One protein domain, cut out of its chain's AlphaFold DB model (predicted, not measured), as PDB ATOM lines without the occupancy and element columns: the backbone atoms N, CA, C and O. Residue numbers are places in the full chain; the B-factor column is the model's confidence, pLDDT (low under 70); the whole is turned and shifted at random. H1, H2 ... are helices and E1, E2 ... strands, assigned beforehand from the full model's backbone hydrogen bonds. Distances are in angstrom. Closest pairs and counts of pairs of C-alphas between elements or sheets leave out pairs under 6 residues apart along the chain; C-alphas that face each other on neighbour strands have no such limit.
ATOM      1  N   PHE A  18     -33.042 -17.505  13.927       73.12
ATOM      2  CA  PHE A  18     -33.174 -18.932  13.646       73.12
ATOM      3  C   PHE A  18     -33.846 -19.722  14.776       73.12
ATOM      4  O   PHE A  18     -34.367 -20.815  14.551       73.12
ATOM      5  N   GLU A  19     -33.926 -19.166  15.991       93.50
ATOM      6  CA  GLU A  19     -34.604 -19.798  17.130       93.50
ATOM      7  C   GLU A  19     -36.135 -19.630  17.060       93.50
ATOM      8  O   GLU A  19     -36.788 -19.233  18.032       93.50
ATOM      9  N   LEU A  20     -36.720 -19.952  15.902       95.56
ATOM     10  CA  LEU A  20     -38.150 -19.893  15.600       95.56
ATOM     11  C   LEU A  20     -38.704 -21.270  15.222       95.56
ATOM     12  O   LEU A  20     -38.007 -22.122  14.670       95.56
ATOM     13  N   CYS A  21     -39.996 -21.471  15.482       95.56
ATOM     14  CA  CYS A  21     -40.700 -22.667  15.045       95.56
ATOM     15  C   CYS A  21     -41.048 -22.622  13.543       95.56
ATOM     16  O   CYS A  21     -41.732 -21.695  13.113       95.56
ATOM     17  N   SER A  22     -40.699 -23.659  12.775       95.44
ATOM     18  CA  SER A  22     -40.971 -23.774  11.336       95.44
ATOM     19  C   SER A  22     -42.462 -23.915  10.982       95.44
ATOM     20  O   SER A  22     -42.871 -23.691   9.841       95.44
ATOM     21  N   PHE A  23     -43.304 -24.243  11.968       94.69
ATOM     22  CA  PHE A  23     -44.756 -24.384  11.811       94.69
ATOM     23  C   PHE A  23     -45.565 -23.161  12.234       94.69
ATOM     24  O   PHE A  23     -46.545 -22.829  11.569       94.69
ATOM     25  N   CYS A  24     -45.204 -22.514  13.344       95.06
ATOM     26  CA  CYS A  24     -46.010 -21.433  13.925       95.06
ATOM     27  C   CYS A  24     -45.268 -20.105  14.097       95.06
ATOM     28  O   CYS A  24     -45.857 -19.154  14.608       95.06
ATOM     29  N   GLY A  25     -43.978 -20.040  13.753       94.00
ATOM     30  CA  GLY A  25     -43.166 -18.823  13.831       94.00
ATOM     31  C   GLY A  25     -42.881 -18.325  15.251       94.00
ATOM     32  O   GLY A  25     -42.188 -17.328  15.424       94.00
ATOM     33  N   LYS A  26     -43.394 -18.992  16.296       94.81
ATOM     34  CA  LYS A  26     -43.132 -18.607  17.689       94.81
ATOM     35  C   LYS A  26     -41.660 -18.817  18.029       94.81
ATOM     36  O   LYS A  26     -41.067 -19.822  17.637       94.81
ATOM     37  N   SER A  27     -41.115 -17.906  18.834       94.81
ATOM     38  CA  SER A  27     -39.769 -18.056  19.379       94.81
ATOM     39  C   SER A  27     -39.661 -19.308  20.247       94.81
ATOM     40  O   SER A  27     -40.516 -19.583  21.094       94.81
ATOM     41  N   VAL A  28     -38.574 -20.040  20.029       95.19
ATOM     42  CA  VAL A  28     -38.092 -21.152  20.848       95.19
ATOM     43  C   VAL A  28     -36.727 -20.830  21.465       95.19
ATOM     44  O   VAL A  28     -36.013 -21.733  21.896       95.19
ATOM     45  N   ALA A  29     -36.353 -19.548  21.505       94.75
ATOM     46  CA  ALA A  29     -35.112 -19.065  22.098       94.75
ATOM     47  C   ALA A  29     -35.071 -19.288  23.614       94.75
ATOM     48  O   ALA A  29     -36.106 -19.535  24.251       94.75
ATOM     49  N   TRP A  30     -33.886 -19.188  24.216       92.06
ATOM     50  CA  TRP A  30     -33.761 -19.258  25.673       92.06
ATOM     51  C   TRP A  30     -34.661 -18.200  26.337       92.06
ATOM     52  O   TRP A  30     -34.727 -17.056  25.896       92.06
ATOM     53  N   GLY A  31     -35.402 -18.591  27.378       90.00
ATOM     54  CA  GLY A  31     -36.369 -17.711  28.053       90.00
ATOM     55  C   GLY A  31     -37.754 -17.605  27.391       90.00
ATOM     56  O   GLY A  31     -38.663 -17.055  28.003       90.00
ATOM     57  N   SER A  32     -37.976 -18.192  26.208       91.44
ATOM     58  CA  SER A  32     -39.302 -18.231  25.547       91.44
ATOM     59  C   SER A  32     -40.326 -19.163  26.220       91.44
ATOM     60  O   SER A  32     -41.490 -19.218  25.817       91.44
ATOM     61  N   GLY A  33     -39.883 -19.979  27.183       92.25
ATOM     62  CA  GLY A  33     -40.656 -21.094  27.740       92.25
ATOM     63  C   GLY A  33     -40.782 -22.310  26.807       92.25
ATOM     64  O   GLY A  33     -41.323 -23.326  27.225       92.25
ATOM     65  N   LYS A  34     -40.271 -22.239  25.567       92.25
ATOM     66  CA  LYS A  34     -40.317 -23.325  24.564       92.25
ATOM     67  C   LYS A  34     -38.946 -23.903  24.207       92.25
ATOM     68  O   LYS A  34     -38.871 -24.829  23.412       92.25
ATOM     69  N   TYR A  35     -37.878 -23.382  24.810       94.00
ATOM     70  CA  TYR A  35     -36.501 -23.792  24.524       94.00
ATOM     71  C   TYR A  35     -36.233 -25.275  24.800       94.00
ATOM     72  O   TYR A  35     -35.636 -25.953  23.976       94.00
ATOM     73  N   VAL A  36     -36.673 -25.784  25.955       91.50
ATOM     74  CA  VAL A  36     -36.332 -27.144  26.416       91.50
ATOM     75  C   VAL A  36     -36.975 -28.224  25.541       91.50
ATOM     76  O   VAL A  36     -36.369 -29.264  25.315       91.50
ATOM     77  N   ASN A  37     -38.165 -27.950  25.005       89.50
ATOM     78  CA  ASN A  37     -38.939 -28.890  24.194       89.50
ATOM     79  C   ASN A  37     -39.012 -28.430  22.730       89.50
ATOM     80  O   ASN A  37     -40.075 -28.471  22.108       89.50
ATOM     81  N   ARG A  38     -37.898 -27.917  22.200       93.94
ATOM     82  CA  ARG A  38     -37.748 -27.638  20.769       93.94
ATOM     83  C   ARG A  38     -37.020 -28.794  20.096       93.94
ATOM     84  O   ARG A  38     -36.040 -29.304  20.632       93.94
ATOM     85  N   ILE A  39     -37.459 -29.158  18.902       94.88
ATOM     86  CA  ILE A  39     -36.813 -30.179  18.076       94.88
ATOM     87  C   ILE A  39     -36.154 -29.489  16.886       94.88
ATOM     88  O   ILE A  39     -36.844 -28.729  16.213       94.88
ATOM     89  N   PRO A  40     -34.860 -29.703  16.602       94.62
ATOM     90  CA  PRO A  40     -34.235 -29.166  15.396       94.62
ATOM     91  C   PRO A  40     -34.928 -29.669  14.119       94.62
ATOM     92  O   PRO A  40     -35.059 -30.876  13.912       94.62
ATOM     93  N   ASP A  41     -35.344 -28.750  13.250       93.19
ATOM     94  CA  ASP A  41     -35.836 -29.040  11.902       93.19
ATOM     95  C   ASP A  41     -34.645 -29.015  10.934       93.19
ATOM     96  O   ASP A  41     -34.271 -27.969  10.401       93.19
ATOM     97  N   LEU A  42     -34.026 -30.183  10.737       93.88
ATOM     98  CA  LEU A  42     -32.804 -30.356   9.936       93.88
ATOM     99  C   LEU A  42     -33.030 -30.270   8.416       93.88
ATOM    100  O   LEU A  42     -32.107 -30.512   7.641       93.88
ATOM    101  N   ASN A  43     -34.249 -29.956   7.977       93.94
ATOM    102  CA  ASN A  43     -34.532 -29.736   6.569       93.94
ATOM    103  C   ASN A  43     -33.991 -28.378   6.118       93.94
ATOM    104  O   ASN A  43     -34.168 -27.362   6.792       93.94
ATOM    105  N   GLU A  44     -33.418 -28.338   4.916       94.88
ATOM    106  CA  GLU A  44     -33.106 -27.075   4.255       94.88
ATOM    107  C   GLU A  44     -34.384 -26.259   4.010       94.88
ATOM    108  O   GLU A  44     -35.472 -26.811   3.810       94.88
ATOM    109  N   LYS A  45     -34.257 -24.927   3.952       94.19
ATOM    110  CA  LYS A  45     -35.389 -24.011   3.732       94.19
ATOM    111  C   LYS A  45     -36.249 -24.401   2.520       94.19
ATOM    112  O   LYS A  45     -37.474 -24.339   2.597       94.19
ATOM    113  N   GLU A  46     -35.626 -24.822   1.418       96.44
ATOM    114  CA  GLU A  46     -36.344 -25.251   0.210       96.44
ATOM    115  C   GLU A  46     -37.195 -26.505   0.458       96.44
ATOM    116  O   GLU A  46     -38.329 -26.600  -0.016       96.44
ATOM    117  N   ILE A  47     -36.685 -27.453   1.245       96.62
ATOM    118  CA  ILE A  47     -37.431 -28.652   1.635       96.62
ATOM    119  C   ILE A  47     -38.595 -28.271   2.555       96.62
ATOM    120  O   ILE A  47     -39.715 -28.727   2.330       96.62
ATOM    121  N   ARG A  48     -38.385 -27.360   3.514       94.62
ATOM    122  CA  ARG A  48     -39.458 -26.846   4.387       94.62
ATOM    123  C   ARG A  48     -40.586 -26.187   3.584       94.62
ATOM    124  O   ARG A  48     -41.756 -26.462   3.842       94.62
ATOM    125  N   LEU A  49     -40.247 -25.399   2.559       95.31
ATOM    126  CA  LEU A  49     -41.219 -24.836   1.611       95.31
ATOM    127  C   LEU A  49     -42.005 -25.929   0.870       95.31
ATOM    128  O   LEU A  49     -43.232 -25.870   0.822       95.31
ATOM    129  N   LYS A  50     -41.322 -26.955   0.342       97.44
ATOM    130  CA  LYS A  50     -41.961 -28.090  -0.356       97.44
ATOM    131  C   LYS A  50     -42.885 -28.904   0.555       97.44
ATOM    132  O   LYS A  50     -43.906 -29.402   0.094       97.44
ATOM    133  N   MET A  51     -42.558 -29.002   1.842       92.69
ATOM    134  CA  MET A  51     -43.393 -29.641   2.865       92.69
ATOM    135  C   MET A  51     -44.587 -28.781   3.314       92.69
ATOM    136  O   MET A  51     -45.345 -29.204   4.184       92.69
ATOM    137  N   GLY A  52     -44.744 -27.565   2.781       93.06
ATOM    138  CA  GLY A  52     -45.828 -26.658   3.158       93.06
ATOM    139  C   GLY A  52     -45.663 -26.039   4.547       93.06
ATOM    140  O   GLY A  52     -46.658 -25.725   5.197       93.06
ATOM    141  N   ARG A  53     -44.425 -25.875   5.039       92.19
ATOM    142  CA  ARG A  53     -44.158 -25.172   6.305       92.19
ATOM    143  C   ARG A  53     -44.530 -23.685   6.172       92.19
ATOM    144  O   ARG A  53     -43.961 -23.020   5.308       92.19
ATOM    145  N   PRO A  54     -45.427 -23.136   7.017       93.50
ATOM    146  CA  PRO A  54     -45.835 -21.730   6.927       93.50
ATOM    147  C   PRO A  54     -44.740 -20.726   7.316       93.50
ATOM    148  O   PRO A  54     -44.804 -19.575   6.896       93.50
ATOM    149  N   PHE A  55     -43.745 -21.150   8.106       94.94
ATOM    150  CA  PHE A  55     -42.624 -20.315   8.558       94.94
ATOM    151  C   PHE A  55     -41.285 -20.990   8.217       94.94
ATOM    152  O   PHE A  55     -40.572 -21.449   9.107       94.94
ATOM    153  N   PRO A  56     -40.932 -21.108   6.928       94.19
ATOM    154  CA  PRO A  56     -39.792 -21.905   6.467       94.19
ATOM    155  C   PRO A  56     -38.421 -21.364   6.915       94.19
ATOM    156  O   PRO A  56     -37.414 -22.058   6.763       94.19
ATOM    157  N   GLU A  57     -38.351 -20.145   7.449       93.06
ATOM    158  CA  GLU A  57     -37.169 -19.564   8.094       93.06
ATOM    159  C   GLU A  57     -36.875 -20.179   9.469       93.06
ATOM    160  O   GLU A  57     -35.720 -20.193   9.883       93.06
ATOM    161  N   GLY A  58     -37.888 -20.713  10.161       94.25
ATOM    162  CA  GLY A  58     -37.698 -21.343  11.463       94.25
ATOM    163  C   GLY A  58     -36.908 -22.647  11.363       94.25
ATOM    164  O   GLY A  58     -37.133 -23.445  10.454       94.25
ATOM    165  N   GLU A  59     -36.006 -22.873  12.318       94.38
ATOM    166  CA  GLU A  59     -35.116 -24.044  12.353       94.38
ATOM    167  C   GLU A  59     -35.504 -25.081  13.405       94.38
ATOM    168  O   GLU A  59     -34.778 -26.046  13.635       94.38
ATOM    169  N   PHE A  60     -36.650 -24.901  14.060       95.75
ATOM    170  CA  PHE A  60     -37.110 -25.803  15.106       95.75
ATOM    171  C   PHE A  60     -38.593 -26.141  14.965       95.75
ATOM    172  O   PHE A  60     -39.364 -25.407  14.365       95.75
ATOM    173  N   VAL A  61     -39.046 -27.210  15.601       95.00
ATOM    174  CA  VAL A  61     -40.460 -27.484  15.867       95.00
ATOM    175  C   VAL A  61     -40.667 -27.333  17.370       95.00
ATOM    176  O   VAL A  61     -39.922 -27.908  18.161       95.00
ATOM    177  N   CYS A  62     -41.615 -26.494  17.792       94.94
ATOM    178  CA  CYS A  62     -41.928 -26.342  19.212       94.94
ATOM    179  C   CYS A  62     -42.858 -27.465  19.683       94.94
ATOM    180  O   CYS A  62     -43.599 -28.022  18.878       94.94
ATOM    181  N   ALA A  63     -42.887 -27.731  20.990       92.56
ATOM    182  CA  ALA A  63     -43.762 -28.744  21.589       92.56
ATOM    183  C   ALA A  63     -45.244 -28.641  21.177       92.56
ATOM    184  O   ALA A  63     -45.899 -29.664  21.022       92.56
ATOM    185  N   ASP A  64     -45.768 -27.425  20.967       91.88
ATOM    186  CA  ASP A  64     -47.162 -27.211  20.544       91.88
ATOM    187  C   ASP A  64     -47.424 -27.726  19.113       91.88
ATOM    188  O   ASP A  64     -48.553 -28.070  18.775       91.88
ATOM    189  N   CYS A  65     -46.396 -27.737  18.257       92.50
ATOM    190  CA  CYS A  65     -46.469 -28.181  16.862       92.50
ATOM    191  C   CYS A  65     -45.902 -29.592  16.653       92.50
ATOM    192  O   CYS A  65     -46.150 -30.185  15.609       92.50
ATOM    193  N   ASP A  66     -45.157 -30.118  17.627       87.88
ATOM    194  CA  ASP A  66     -44.628 -31.488  17.647       87.88
ATOM    195  C   ASP A  66     -45.648 -32.516  18.175       87.88
ATOM    196  O   ASP A  66     -45.368 -33.711  18.260       87.88
ATOM    197  N   VAL A  67     -46.858 -32.079  18.546       78.50
ATOM    198  CA  VAL A  67     -47.911 -32.990  19.006       78.50
ATOM    199  C   VAL A  67     -48.253 -33.948  17.865       78.50
ATOM    200  O   VAL A  67     -48.810 -33.560  16.839       78.50
ATOM    201  N   ARG A  68     -47.830 -35.198  18.050       60.97
ATOM    202  CA  ARG A  68     -47.765 -36.243  17.034       60.97
ATOM    203  C   ARG A  68     -49.086 -36.414  16.288       60.97
ATOM    204  O   ARG A  68     -50.148 -36.534  16.896       60.97
TER     205      ARG A  68
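Overview. This is residues 18 to 68 of the 72 residues of an uncharacterized protein of Methanosarcinales archaeon (UniProt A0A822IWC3). There is little regular structure here: loops gather round a tiny two-stranded sheet, E1 and E2, with the short helix H1 near one end of the longest axis and loop residues 29 to 34 near the other. The printed part has 51 residues, with E1, H1 and E2 in that order along the chain. The sheet is antiparallel and the class is mixed, though named elements hold only 12 residues. The whole is compact, with a radius of gyration of the C-alphas of 9.9 A and spans of 30 by 23 by 16 A.

Arrangement. Residues 18 to 37 hold no named element. E1, residues 38 to 40, and E2, residues 60 to 62, are antiparallel neighbours at 156 degrees. Their C-alphas 40 and 60 face each other at 4.4 A. N 39 and O 61 are within hydrogen-bond range at 2.9 A, as are N 61 and O 39 at 2.7 A. A tight link of 4 residues joins E1 to H1, residues 45 to 50, and a short link of 9 joins H1 to E2. In H1 every O i to N i+4 pair is within hydrogen-bond range.

Along the chain. E1 begins at C-alpha 38, (-37.748, -27.638, 20.769). H1 measures 8.7 A from first to last C-alpha, E1 6.6 A and E2 6.4 A. E2 ends at C-alpha 62, (-41.928, -26.342, 19.212).

Size, cuts and confidence. The two C-alphas farthest apart, those of Gly 31 and Lys 50, are 30.8 A apart. The printed part has no cut. Mean pLDDT of the printed part is 92.5, and residue 68 alone is under 70.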